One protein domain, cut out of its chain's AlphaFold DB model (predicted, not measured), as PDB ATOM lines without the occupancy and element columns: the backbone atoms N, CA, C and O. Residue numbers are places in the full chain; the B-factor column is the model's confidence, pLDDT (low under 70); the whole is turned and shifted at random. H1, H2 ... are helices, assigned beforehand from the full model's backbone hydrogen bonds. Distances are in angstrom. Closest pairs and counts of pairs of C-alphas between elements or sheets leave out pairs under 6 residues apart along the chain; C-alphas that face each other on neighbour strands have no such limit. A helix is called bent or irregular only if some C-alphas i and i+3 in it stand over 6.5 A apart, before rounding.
ATOM      1  N   PRO A 393     555.970 399.860 344.515       92.50
ATOM      2  CA  PRO A 393     554.891 398.882 344.385       92.50
ATOM      3  C   PRO A 393     554.564 398.489 342.941       92.50
ATOM      4  O   PRO A 393     554.180 397.352 342.707       92.50
ATOM      5  N   GLU A 394     554.759 399.378 341.969       92.31
ATOM      6  CA  GLU A 394     554.586 399.113 340.535       92.31
ATOM      7  C   GLU A 394     555.548 398.025 340.035       92.31
ATOM      8  O   GLU A 394     555.164 397.131 339.281       92.31
ATOM      9  N   ILE A 395     556.808 398.080 340.473       93.69
ATOM     10  CA  ILE A 395     557.870 397.167 340.035       93.69
ATOM     11  C   ILE A 395     557.681 395.787 340.677       93.69
ATOM     12  O   ILE A 395     557.831 394.768 340.001       93.69
ATOM     13  N   VAL A 396     557.278 395.755 341.953       93.94
ATOM     14  CA  VAL A 396     556.910 394.511 342.648       93.94
ATOM     15  C   VAL A 396     555.644 393.903 342.040       93.94
ATOM     16  O   VAL A 396     555.614 392.713 341.736       93.94
ATOM     17  N   PHE A 397     554.616 394.717 341.780       94.88
ATOM     18  CA  PHE A 397     553.383 394.249 341.151       94.88
ATOM     19  C   PHE A 397     553.637 393.672 339.759       94.88
ATOM     20  O   PHE A 397     553.041 392.658 339.421       94.88
ATOM     21  N   LEU A 398     554.531 394.263 338.961       94.12
ATOM     22  CA  LEU A 398     554.913 393.721 337.657       94.12
ATOM     23  C   LEU A 398     555.511 392.307 337.766       94.12
ATOM     24  O   LEU A 398     555.175 391.439 336.962       94.12
ATOM     25  N   GLU A 399     556.373 392.062 338.756       94.50
ATOM     26  CA  GLU A 399     556.977 390.744 338.994       94.50
ATOM     27  C   GLU A 399     555.921 389.689 339.359       94.50
ATOM     28  O   GLU A 399     555.926 388.591 338.801       94.50
ATOM     29  N   ASP A 400     554.977 390.022 340.242       92.56
ATOM     30  CA  ASP A 400     553.947 389.080 340.690       92.56
ATOM     31  C   ASP A 400     552.796 388.912 339.690       92.56
ATOM     32  O   ASP A 400     552.374 387.789 339.408       92.56
ATOM     33  N   ALA A 401     552.334 389.996 339.066       91.19
ATOM     34  CA  ALA A 401     551.252 389.975 338.088       91.19
ATOM     35  C   ALA A 401     551.573 389.125 336.851       91.19
ATOM     36  O   ALA A 401     550.681 388.456 336.326       91.19
ATOM     37  N   LEU A 402     552.837 389.090 336.408       88.56
ATOM     38  CA  LEU A 402     553.267 388.260 335.274       88.56
ATOM     39  C   LEU A 402     553.151 386.747 335.544       88.56
ATOM     40  O   LEU A 402     553.123 385.961 334.597       88.56
ATOM     41  N   LYS A 403     553.022 386.329 336.811       88.81
ATOM     42  CA  LYS A 403     552.775 384.930 337.209       88.81
ATOM     43  C   LYS A 403     551.280 384.570 337.156       88.81
ATOM     44  O   LYS A 403     550.932 383.388 337.123       88.81
ATOM     45  N   ILE A 404     550.384 385.563 337.139       90.25
ATOM     46  CA  ILE A 404     548.934 385.373 337.280       90.25
ATOM     47  C   ILE A 404     548.269 385.161 335.916       90.25
ATOM     48  O   ILE A 404     548.227 386.039 335.055       90.25
ATOM     49  N   LYS A 405     547.663 383.985 335.729       86.56
ATOM     50  CA  LYS A 405     546.954 383.636 334.491       86.56
ATOM     51  C   LYS A 405     545.512 384.154 334.508       86.56
ATOM     52  O   LYS A 405     544.634 383.556 335.123       86.56
ATOM     53  N   GLY A 406     545.269 385.232 333.761       85.12
ATOM     54  CA  GLY A 406     543.933 385.741 333.428       85.12
ATOM     55  C   GLY A 406     543.516 386.996 334.201       85.12
ATOM     56  O   GLY A 406     543.635 387.076 335.423       85.12
ATOM     57  N   GLY A 407     542.963 387.979 333.480       89.06
ATOM     58  CA  GLY A 407     542.695 389.325 334.006       89.06
ATOM     59  C   GLY A 407     541.745 389.390 335.209       89.06
ATOM     60  O   GLY A 407     541.884 390.276 336.045       89.06
ATOM     61  N   THR A 408     540.801 388.456 335.348       90.62
ATOM     62  CA  THR A 408     539.891 388.425 336.509       90.62
ATOM     63  C   THR A 408     540.601 387.973 337.788       90.62
ATOM     64  O   THR A 408     540.368 388.561 338.841       90.62
ATOM     65  N   ALA A 409     541.510 386.994 337.702       92.50
ATOM     66  CA  ALA A 409     542.341 386.585 338.836       92.50
ATOM     67  C   ALA A 409     543.317 387.705 339.230       92.50
ATOM     68  O   ALA A 409     543.426 388.040 340.407       92.50
ATOM     69  N   LEU A 410     543.933 388.352 338.235       93.25
ATOM     70  CA  LEU A 410     544.791 389.524 338.414       93.25
ATOM     71  C   LEU A 410     544.069 390.673 339.137       93.25
ATOM     72  O   LEU A 410     544.589 391.195 340.119       93.25
ATOM     73  N   ARG A 411     542.876 391.076 338.672       92.94
ATOM     74  CA  ARG A 411     542.111 392.160 339.313       92.94
ATOM     75  C   ARG A 411     541.697 391.801 340.737       92.94
ATOM     76  O   ARG A 411     541.720 392.684 341.587       92.94
ATOM     77  N   LYS A 412     541.371 390.530 341.010       93.19
ATOM     78  CA  LYS A 412     541.093 390.071 342.376       93.19
ATOM     79  C   LYS A 412     542.334 390.210 343.263       93.19
ATOM     80  O   LYS A 412     542.263 390.896 344.270       93.19
ATOM     81  N   TYR A 413     543.469 389.639 342.859       95.06
ATOM     82  CA  TYR A 413     544.739 389.746 343.588       95.06
ATOM     83  C   TYR A 413     545.139 391.207 343.854       95.06
ATOM     84  O   TYR A 413     545.496 391.569 344.971       95.06
ATOM     85  N   MET A 414     545.003 392.076 342.847       94.56
ATOM     86  CA  MET A 414     545.257 393.511 342.975       94.56
ATOM     87  C   MET A 414     544.403 394.168 344.074       94.56
ATOM     88  O   MET A 414     544.931 394.947 344.863       94.56
ATOM     89  N   ILE A 415     543.098 393.885 344.110       93.25
ATOM     90  CA  ILE A 415     542.132 394.568 344.987       93.25
ATOM     91  C   ILE A 415     542.100 393.957 346.395       93.25
ATOM     92  O   ILE A 415     542.097 394.703 347.371       93.25
ATOM     93  N   ASP A 416     542.091 392.627 346.498       93.62
ATOM     94  CA  ASP A 416     541.873 391.901 347.753       93.62
ATOM     95  C   ASP A 416     543.179 391.683 348.543       93.62
ATOM     96  O   ASP A 416     543.137 391.570 349.768       93.62
ATOM     97  N   GLU A 417     544.331 391.609 347.863       94.88
ATOM     98  CA  GLU A 417     545.605 391.171 348.455       94.88
ATOM     99  C   GLU A 417     546.708 392.238 348.323       94.88
ATOM    100  O   GLU A 417     547.185 392.761 349.332       94.88
ATOM    101  N   PHE A 418     547.098 392.612 347.099       95.38
ATOM    102  CA  PHE A 418     548.290 393.436 346.858       95.38
ATOM    103  C   PHE A 418     548.145 394.892 347.321       95.38
ATOM    104  O   PHE A 418     548.959 395.374 348.112       95.38
ATOM    105  N   CYS A 419     547.121 395.608 346.841       94.56
ATOM    106  CA  CYS A 419     546.929 397.017 347.188       94.56
ATOM    107  C   CYS A 419     546.719 397.230 348.701       94.56
ATOM    108  O   CYS A 419     547.394 398.101 349.257       94.56
ATOM    109  N   PRO A 420     545.897 396.418 349.406       95.00
ATOM    110  CA  PRO A 420     545.794 396.474 350.865       95.00
ATOM    111  C   PRO A 420     547.124 396.207 351.582       95.00
ATOM    112  O   PRO A 420     547.478 396.958 352.487       95.00
ATOM    113  N   ALA A 421     547.892 395.191 351.164       93.69
ATOM    114  CA  ALA A 421     549.167 394.844 351.802       93.69
ATOM    115  C   ALA A 421     550.261 395.912 351.610       93.69
ATOM    116  O   ALA A 421     551.113 396.079 352.482       93.69
ATOM    117  N   ARG A 422     550.238 396.649 350.491       91.06
ATOM    118  CA  ARG A 422     551.171 397.757 350.201       91.06
ATOM    119  C   ARG A 422     550.650 399.139 350.626       91.06
ATOM    120  O   ARG A 422     551.388 400.110 350.497       91.06
ATOM    121  N   GLY A 423     549.419 399.246 351.135       92.56
ATOM    122  CA  GLY A 423     548.824 400.514 351.584       92.56
ATOM    123  C   GLY A 423     548.492 401.507 350.459       92.56
ATOM    124  O   GLY A 423     548.424 402.708 350.708       92.56
ATOM    125  N   ILE A 424     548.299 401.022 349.228       93.56
ATOM    126  CA  ILE A 424     548.060 401.839 348.026       93.56
ATOM    127  C   ILE A 424     546.627 401.676 347.503       93.56
ATOM    128  O   ILE A 424     545.944 400.700 347.809       93.56
ATOM    129  N   THR A 425     546.165 402.608 346.666       92.81
ATOM    130  CA  THR A 425     544.886 402.456 345.954       92.81
ATOM    131  C   THR A 425     545.076 401.717 344.620       92.81
ATOM    132  O   THR A 425     546.102 401.905 343.957       92.81
ATOM    133  N   PRO A 426     544.086 400.926 344.155       92.06
ATOM    134  CA  PRO A 426     544.114 400.331 342.816       92.06
ATOM    135  C   PRO A 426     544.251 401.358 341.681       92.06
ATOM    136  O   PRO A 426     544.839 401.049 340.647       92.06
ATOM    137  N   ASP A 427     543.749 402.581 341.870       89.69
ATOM    138  CA  ASP A 427     543.908 403.682 340.912       89.69
ATOM    139  C   ASP A 427     545.334 404.235 340.881       89.69
ATOM    140  O   ASP A 427     545.879 404.428 339.796       89.69
ATOM    141  N   GLY A 428     545.971 404.406 342.045       89.38
ATOM    142  CA  GLY A 428     547.381 404.789 342.130       89.38
ATOM    143  C   GLY A 428     548.287 403.762 341.448       89.38
ATOM    144  O   GLY A 428     549.134 404.134 340.641       89.38
ATOM    145  N   LEU A 429     548.034 402.467 341.675       92.50
ATOM    146  CA  LEU A 429     548.768 401.390 341.007       92.50
ATOM    147  C   LEU A 429     548.520 401.367 339.487       92.50
ATOM    148  O   LEU A 429     549.470 401.213 338.721       92.50
ATOM    149  N   ARG A 430     547.274 401.552 339.021       91.25
ATOM    150  CA  ARG A 430     546.968 401.691 337.581       91.25
ATOM    151  C   ARG A 430     547.720 402.864 336.951       91.25
ATOM    152  O   ARG A 430     548.251 402.723 335.850       91.25
ATOM    153  N   GLU A 431     547.771 404.005 337.635       89.31
ATOM    154  CA  GLU A 431     548.481 405.198 337.174       89.31
ATOM    155  C   GLU A 431     550.000 404.961 337.120       89.31
ATOM    156  O   GLU A 431     550.618 405.210 336.084       89.31
ATOM    157  N   GLY A 432     550.592 404.406 338.181       89.81
ATOM    158  CA  GLY A 432     552.015 404.062 338.246       89.81
ATOM    159  C   GLY A 432     552.438 403.056 337.169       89.81
ATOM    160  O   GLY A 432     553.399 403.300 336.437       89.81
ATOM    161  N   MET A 433     551.668 401.979 336.978       92.00
ATOM    162  CA  MET A 433     551.911 400.984 335.922       92.00
ATOM    163  C   MET A 433     551.859 401.588 334.512       92.00
ATOM    164  O   MET A 433     552.669 401.231 333.654       92.00
ATOM    165  N   LYS A 434     550.947 402.535 334.260       90.69
ATOM    166  CA  LYS A 434     550.889 403.267 332.988       90.69
ATOM    167  C   LYS A 434     552.076 404.216 332.809       90.69
ATOM    168  O   LYS A 434     552.643 404.253 331.720       90.69
ATOM    169  N   ARG A 435     552.505 404.936 333.855       89.12
ATOM    170  CA  ARG A 435     553.725 405.771 333.810       89.12
ATOM    171  C   ARG A 435     554.970 404.935 333.496       89.12
ATOM    172  O   ARG A 435     555.767 405.350 332.659       89.12
ATOM    173  N   LEU A 436     555.114 403.755 334.108       90.44
ATOM    174  CA  LEU A 436     556.182 402.797 333.791       90.44
ATOM    175  C   LEU A 436     556.118 402.351 332.320       90.44
ATOM    176  O   LEU A 436     557.141 402.351 331.641       90.44
ATOM    177  N   GLY A 437     554.919 402.043 331.814       90.12
ATOM    178  CA  GLY A 437     554.701 401.739 330.397       90.12
ATOM    179  C   GLY A 437     555.208 402.847 329.467       90.12
ATOM    180  O   GLY A 437     555.953 402.560 328.542       90.12
ATOM    181  N   GLN A 438     554.893 404.114 329.753       87.81
ATOM    182  CA  GLN A 438     555.324 405.259 328.930       87.81
ATOM    183  C   GLN A 438     556.821 405.597 329.085       87.81
ATOM    184  O   GLN A 438     557.429 406.144 328.168       87.81
ATOM    185  N   GLN A 439     557.459 405.252 330.213       88.56
ATOM    186  CA  GLN A 439     558.925 405.303 330.318       88.56
ATOM    187  C   GLN A 439     559.598 404.266 329.407       88.56
ATOM    188  O   GLN A 439     560.628 404.566 328.807       88.56
ATOM    189  N   LEU A 440     559.010 403.071 329.281       87.69
ATOM    190  CA  LEU A 440     559.517 401.979 328.443       87.69
ATOM    191  C   LEU A 440     559.096 402.084 326.964       87.69
ATOM    192  O   LEU A 440     559.771 401.521 326.110       87.69
ATOM    193  N   ASP A 441     558.033 402.816 326.631       83.69
ATOM    194  CA  ASP A 441     557.669 403.129 325.238       83.69
ATOM    195  C   ASP A 441     558.666 404.122 324.606       83.69
ATOM    196  O   ASP A 441     559.083 403.951 323.465       83.69
ATOM    197  N   ASN A 442     559.185 405.069 325.401       78.69
ATOM    198  CA  ASN A 442     560.261 405.992 325.005       78.69
ATOM    199  C   ASN A 442     561.677 405.349 324.967       78.69
ATOM    200  O   ASN A 442     562.676 406.076 324.875       78.69
ATOM    201  N   MET A 443     561.788 404.014 325.066       79.88
ATOM    202  CA  MET A 443     563.037 403.239 324.940       79.88
ATOM    203  C   MET A 443     563.237 402.681 323.512       79.88
ATOM    204  O   MET A 443     562.545 403.031 322.563       79.88
ATOM    205  N   GLN A 444     564.240 401.814 323.340       66.75
ATOM    206  CA  GLN A 444     564.448 401.022 322.124       66.75
ATOM    207  C   GLN A 444     563.323 400.001 321.905       66.75
ATOM    208  O   GLN A 444     562.996 399.258 322.827       66.75
ATOM    209  N   LEU A 445     562.831 399.854 320.668       64.19
ATOM    210  CA  LEU A 445     561.892 398.775 320.328       64.19
ATOM    211  C   LEU A 445     562.496 397.374 320.553       64.19
ATOM    212  O   LEU A 445     561.806 396.479 321.027       64.19
ATOM    213  N   ASP A 446     563.785 397.180 320.275       57.84
ATOM    214  CA  ASP A 446     564.522 395.951 320.600       57.84
ATOM    215  C   ASP A 446     565.626 396.316 321.617       57.84
ATOM    216  O   ASP A 446     566.491 397.125 321.271       57.84
ATOM    217  N   PRO A 447     565.598 395.804 322.867       68.88
ATOM    218  CA  PRO A 447     564.769 394.693 323.354       68.88
ATOM    219  C   PRO A 447     563.436 395.084 324.031       68.88
ATOM    220  O   PRO A 447     562.672 394.192 324.398       68.88
ATOM    221  N   TYR A 448     563.140 396.370 324.272       81.81
ATOM    222  CA  TYR A 448     562.127 396.737 325.279       81.81
ATOM    223  C   TYR A 448     560.662 396.644 324.837       81.81
ATOM    224  O   TYR A 448     559.806 396.508 325.711       81.81
ATOM    225  N   ALA A 449     560.334 396.635 323.538       77.38
ATOM    226  CA  ALA A 449     558.931 396.554 323.106       77.38
ATOM    227  C   ALA A 449     558.217 395.313 323.665       77.38
ATOM    228  O   ALA A 449     557.025 395.371 323.955       77.38
ATOM    229  N   ASP A 450     558.938 394.213 323.882       84.00
ATOM    230  CA  ASP A 450     558.355 392.964 324.368       84.00
ATOM    231  C   ASP A 450     557.920 393.054 325.842       84.00
ATOM    232  O   ASP A 450     556.874 392.512 326.201       84.00
ATOM    233  N   ILE A 451     558.638 393.809 326.687       87.88
ATOM    234  CA  ILE A 451     558.189 394.124 328.055       87.88
ATOM    235  C   ILE A 451     557.151 395.261 328.067       87.88
ATOM    236  O   ILE A 451     556.172 395.169 328.809       87.88
ATOM    237  N   THR A 452     557.271 396.269 327.194       89.12
ATOM    238  CA  THR A 452     556.263 397.337 327.040       89.12
ATOM    239  C   THR A 452     554.898 396.766 326.635       89.12
ATOM    240  O   THR A 452     553.887 397.094 327.255       89.12
ATOM    241  N   MET A 453     554.853 395.825 325.684       86.38
ATOM    242  CA  MET A 453     553.627 395.119 325.282       86.38
ATOM    243  C   MET A 453     553.017 394.297 326.425       86.38
ATOM    244  O   MET A 453     551.794 394.262 326.567       86.38
ATOM    245  N   LYS A 454     553.838 393.652 327.266       88.44
ATOM    246  CA  LYS A 454     553.348 392.942 328.464       88.44
ATOM    247  C   LYS A 454     552.757 393.913 329.487       88.44
ATOM    248  O   LYS A 454     551.738 393.593 330.092       88.44
ATOM    249  N   ILE A 455     553.340 395.101 329.644       91.19
ATOM    250  CA  ILE A 455     552.831 396.152 330.536       91.19
ATOM    251  C   ILE A 455     551.533 396.776 329.993       91.19
ATOM    252  O   ILE A 455     550.616 397.002 330.781       91.19
ATOM    253  N   GLU A 456     551.385 396.967 328.675       88.62
ATOM    254  CA  GLU A 456     550.106 397.390 328.075       88.62
ATOM    255  C   GLU A 456     549.009 396.332 328.261       88.62
ATOM    256  O   GLU A 456     547.912 396.658 328.717       88.62
ATOM    257  N   GLN A 457     549.311 395.053 328.011       88.19
ATOM    258  CA  GLN A 457     548.389 393.945 328.304       88.19
ATOM    259  C   GLN A 457     547.998 393.908 329.792       88.19
ATOM    260  O   GLN A 457     546.833 393.672 330.123       88.19
ATOM    261  N   LEU A 458     548.952 394.184 330.686       90.31
ATOM    262  CA  LEU A 458     548.748 394.215 332.129       90.31
ATOM    263  C   LEU A 458     547.829 395.370 332.558       90.31
ATOM    264  O   LEU A 458     546.792 395.110 333.173       90.31
ATOM    265  N   TYR A 459     548.123 396.627 332.196       88.19
ATOM    266  CA  TYR A 459     547.260 397.747 332.597       88.19
ATOM    267  C   TYR A 459     545.885 397.713 331.910       88.19
ATOM    268  O   TYR A 459     544.899 398.132 332.518       88.19
ATOM    269  N   ALA A 460     545.780 397.156 330.697       87.69
ATOM    270  CA  ALA A 460     544.495 396.906 330.044       87.69
ATOM    271  C   ALA A 460     543.674 395.828 330.777       87.69
ATOM    272  O   ALA A 460     542.459 395.955 330.910       87.69
ATOM    273  N   ALA A 461     544.315 394.791 331.328       89.00
ATOM    274  CA  ALA A 461     543.634 393.807 332.169       89.00
ATOM    275  C   ALA A 461     543.217 394.380 333.542       89.00
ATOM    276  O   ALA A 461     542.187 393.960 334.082       89.00
ATOM    277  N   MET A 462     543.972 395.341 334.091       90.00
ATOM    278  CA  MET A 462     543.664 396.057 335.343       90.00
ATOM    279  C   MET A 462     542.553 397.110 335.203       90.00
ATOM    280  O   MET A 462     541.915 397.447 336.205       90.00
ATOM    281  N   SER A 463     542.341 397.670 334.006       86.94
ATOM    282  CA  SER A 463     541.377 398.757 333.790       86.94
ATOM    283  C   SER A 463     539.928 398.285 333.666       86.94
ATOM    284  O   SER A 463     539.032 399.036 334.051       86.94
ATOM    285  N   VAL A 464     539.687 397.053 333.198       86.88
ATOM    286  CA  VAL A 464     538.338 396.485 332.999       86.88
ATOM    287  C   VAL A 464     537.469 396.628 334.253       86.88
ATOM    288  O   VAL A 464     537.764 396.038 335.294       86.88
ATOM    289  N   GLY A 465     536.364 397.366 334.127       80.00
ATOM    290  CA  GLY A 465     535.416 397.624 335.218       80.00
ATOM    291  C   GLY A 465     535.723 398.877 336.048       80.00
ATOM    292  O   GLY A 465     535.032 399.135 337.028       80.00
ATOM    293  N   SER A 466     536.728 399.661 335.655       84.25
ATOM    294  CA  SER A 466     536.997 401.013 336.165       84.25
ATOM    295  C   SER A 466     536.838 402.060 335.058       84.25
ATOM    296  O   SER A 466     536.708 401.711 333.881       84.25
ATOM    297  N   ASP A 467     536.892 403.344 335.413       79.19
ATOM    298  CA  ASP A 467     536.819 404.467 334.463       79.19
ATOM    299  C   ASP A 467     537.875 404.391 333.346       79.19
ATOM    300  O   ASP A 467     537.634 404.802 332.211       79.19
ATOM    301  N   ASP A 468     539.017 403.765 333.638       79.94
ATOM    302  CA  ASP A 468     540.104 403.492 332.697       79.94
ATOM    303  C   ASP A 468     539.735 402.496 331.577       79.94
ATOM    304  O   ASP A 468     540.564 402.233 330.705       79.94
ATOM    305  N   THR A 469     538.522 401.925 331.591       82.88
ATOM    306  CA  THR A 469     537.980 401.133 330.469       82.88
ATOM    307  C   THR A 469     537.621 402.030 329.274       82.88
ATOM    308  O   THR A 469     537.659 401.571 328.134       82.88
ATOM    309  N   ARG A 470     537.284 403.311 329.506       85.06
ATOM    310  CA  ARG A 470     537.062 404.292 328.432       85.06
ATOM    311  C   ARG A 470     538.405 404.661 327.801       85.06
ATOM    312  O   ARG A 470     539.328 405.079 328.493       85.06
ATOM    313  N   ASP A 471     538.473 404.601 326.476       83.31
ATOM    314  CA  ASP A 471     539.593 405.125 325.698       83.31
ATOM    315  C   ASP A 471     539.078 406.079 324.601       83.31
ATOM    316  O   ASP A 471     538.540 405.617 323.591       83.31
ATOM    317  N   PRO A 472     539.213 407.410 324.769       85.56
ATOM    318  CA  PRO A 472     538.773 408.376 323.769       85.56
ATOM    319  C   PRO A 472     539.590 408.277 322.471       85.56
ATOM    320  O   PRO A 472     539.087 408.662 321.416       85.56
ATOM    321  N   TYR A 473     540.808 407.715 322.500       84.38
ATOM    322  CA  TYR A 473     541.636 407.569 321.302       84.38
ATOM    323  C   TYR A 473     541.104 406.536 320.304       84.38
ATOM    324  O   TYR A 473     541.444 406.646 319.128       84.38
ATOM    325  N   VAL A 474     540.242 405.584 320.694       81.56
ATOM    326  CA  VAL A 474     539.726 404.539 319.777       81.56
ATOM    327  C   VAL A 474     539.116 405.146 318.511       81.56
ATOM    328  O   VAL A 474     539.448 404.716 317.407       81.56
ATOM    329  N   LYS A 475     538.307 406.206 318.664       76.31
ATOM    330  CA  LYS A 475     537.654 406.933 317.557       76.31
ATOM    331  C   LYS A 475     538.651 407.524 316.551       76.31
ATOM    332  O   LYS A 475     538.317 407.670 315.381       76.31
ATOM    333  N   TYR A 476     539.849 407.888 317.014       73.31
ATOM    334  CA  TYR A 476     540.820 408.707 316.280       73.31
ATOM    335  C   TYR A 476     542.106 407.959 315.905       73.31
ATOM    336  O   TYR A 476     542.863 408.434 315.062       73.31
ATOM    337  N   VAL A 477     542.369 406.795 316.505       70.88
ATOM    338  CA  VAL A 477     543.565 405.963 316.268       70.88
ATOM    339  C   VAL A 477     543.205 404.630 315.593       70.88
ATOM    340  O   VAL A 477     544.029 404.086 314.853       70.88
ATOM    341  N   GLY A 478     541.976 404.135 315.777       60.28
ATOM    342  CA  GLY A 478     541.506 402.859 315.235       60.28
ATOM    343  C   GLY A 478     541.444 402.772 313.703       60.28
ATOM    344  O   GLY A 478     541.571 403.764 312.982       60.28
ATOM    345  N   VAL A 479     541.232 401.545 313.217       53.62
ATOM    346  CA  VAL A 479     540.958 401.219 311.808       53.62
ATOM    347  C   VAL A 479     539.451 401.010 311.672       53.62
ATOM    348  O   VAL A 479     538.927 400.036 312.203       53.62
ATOM    349  N   GLY A 480     538.760 401.939 311.007       53.59
ATOM    350  CA  GLY A 480     537.289 401.973 310.960       53.59
ATOM    351  C   GLY A 480     536.671 403.335 311.288       53.59
ATOM    352  O   GLY A 480     535.563 403.396 311.808       53.59
ATOM    353  N   ALA A 481     537.373 404.440 311.016       59.22
ATOM    354  CA  ALA A 481     536.732 405.747 310.955       59.22
ATOM    355  C   ALA A 481     535.853 405.797 309.693       59.22
ATOM    356  O   ALA A 481     536.382 405.830 308.586       59.22
ATOM    357  N   GLU A 482     534.529 405.752 309.861       61.09
ATOM    358  CA  GLU A 482     533.559 405.820 308.752       61.09
ATOM    359  C   GLU A 482     533.066 407.252 308.469       61.09
ATOM    360  O   GLU A 482     532.608 407.535 307.367       61.09
ATOM    361  N   ASP A 483     533.175 408.161 309.446       66.81
ATOM    362  CA  ASP A 483     532.817 409.581 309.315       66.81
ATOM    363  C   ASP A 483     533.900 410.362 308.542       66.81
ATOM    364  O   ASP A 483     535.019 410.473 309.054       66.81
ATOM    365  N   PRO A 484     533.586 410.976 307.381       64.31
ATOM    366  CA  PRO A 484     534.537 411.774 306.605       64.31
ATOM    367  C   PRO A 484     535.109 413.005 307.322       64.31
ATOM    368  O   PRO A 484     536.112 413.560 306.879       64.31
ATOM    369  N   ASN A 485     534.484 413.456 308.415       65.31
ATOM    370  CA  ASN A 485     534.942 414.605 309.201       65.31
ATOM    371  C   ASN A 485     535.957 414.217 310.289       65.31
ATOM    372  O   ASN A 485     536.591 415.094 310.885       65.31
ATOM    373  N   ASN A 486     536.108 412.919 310.565       67.31
ATOM    374  CA  ASN A 486     537.024 412.402 311.570       67.31
ATOM    375  C   ASN A 486     538.482 412.616 311.111       67.31
ATOM    376  O   ASN A 486     538.831 412.171 310.022       67.31
ATOM    377  N   PRO A 487     539.379 413.196 311.932       64.25
ATOM    378  CA  PRO A 487     540.803 413.323 311.603       64.25
ATOM    379  C   PRO A 487     541.524 412.000 311.289       64.25
ATOM    380  O   PRO A 487     542.628 412.027 310.764       64.25
ATOM    381  N   ALA A 488     540.939 410.845 311.618       61.00
ATOM    382  CA  ALA A 488     541.424 409.519 311.233       61.00
ATOM    383  C   ALA A 488     540.982 409.054 309.833       61.00
ATOM    384  O   ALA A 488     541.494 408.043 309.345       61.00
ATOM    385  N   TYR A 489     540.019 409.734 309.211       61.62
ATOM    386  CA  TYR A 489     539.483 409.387 307.901       61.62
ATOM    387  C   TYR A 489     540.417 409.890 306.800       61.62
ATOM    388  O   TYR A 489     540.494 411.081 306.505       61.62
ATOM    389  N   PHE A 490     541.108 408.950 306.160       55.41
ATOM    390  CA  PHE A 490     541.879 409.211 304.953       55.41
ATOM    391  C   PHE A 490     541.494 408.201 303.881       55.41
ATOM    392  O   PHE A 490     541.878 407.029 303.960       55.41
ATOM    393  N   GLU A 491     540.820 408.672 302.829       48.44
ATOM    394  CA  GLU A 491     540.774 407.974 301.542       48.44
ATOM    395  C   GLU A 491     542.164 408.010 300.890       48.44
ATOM    396  O   GLU A 491     542.425 408.680 299.892       48.44
ATOM    397  N   THR A 492     543.102 407.270 301.482       42.41
ATOM    398  CA  THR A 492     544.341 406.920 300.795       42.41
ATOM    399  C   THR A 492     543.970 406.142 299.537       42.41
ATOM    400  O   THR A 492     543.175 405.198 299.588       42.41
TER     401      THR A 492
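Overview. This is residues 393 to 492 of the 615 residues of the protein "Hypothetical protein" of Pseudo-nitzschia australis (UniProt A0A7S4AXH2). Four helices form a small crossed body: H3 and H4 lie side by side as a hairpin, and the pair H1 and H2 is set crosswise to them. From the end of H4 a mostly irregular tail, residues 464 to 492, runs away from this body, with the one-turn helix H5 within it, and makes much of the length. The printed part has 100 residues with five named helices, H1 to H5 in chain order, and no named strand; the class is all helix. It is loose, with a radius of gyration of the C-alphas of 16.2 A, and elongated, spanning 52 by 32 by 22 A.

Along the chain. H1, residues 393 to 401, begins with C-alpha 393 at (554.891, 398.882, 344.385) and is 11.5 A long. H2, residues 407 to 422, measures 20.1 A, has a kink of 36 degrees near residue 414 and is irregular, with C-alphas 416 and 419 7.2 A apart. H3, residues 426 to 441, measures 22.4 A. H4, residues 445 to 463, measures 24.5 A, ends with C-alpha 463 at (541.377, 398.757, 333.790) and is only just irregular, with C-alphas 447 and 450 6.7 A apart. H5, residues 474 to 477, measures 5.4 A and ends with C-alpha 477 at (543.565, 405.963, 316.268).

Arrangement. H1 and H2, a helical hairpin, only just touch, with 3 pairs of C-alphas within 8 A, the closest those of Ala 401 and Leu 410 at 6.5 A. H1 touches H3, about perpendicular at 87 degrees, closest at the C-alphas of Glu 394 and Met 433, 5.7 A. H3 and H4, a helical hairpin, touch at a shallow tilt of 19 degrees, opposite ways, closest at the C-alphas of Gly 437 and Thr 452, 5.8 A. H2, with residues 407 to 411 alone, touches H4 at 87 degrees, about perpendicular, closest at the C-alphas of Gly 407 and Ala 461, 4.9 A. H5 is apart from H1, H2, H3 and H4. Every O i to N i+4 pair is within hydrogen-bond range in H1 and H3, against 9 of 12 in H2 and 13 of 15 in H4; H5 is too short for such a pair.

Size, cuts and confidence. The two C-alphas farthest apart, those of Ala 421 and Thr 492, are 52.6 A apart. The printed part has no cut and no long link. Confidence is under 70 at residues 444 to 447 and 478 to 492; the mean pLDDT of the printed part is 83.1.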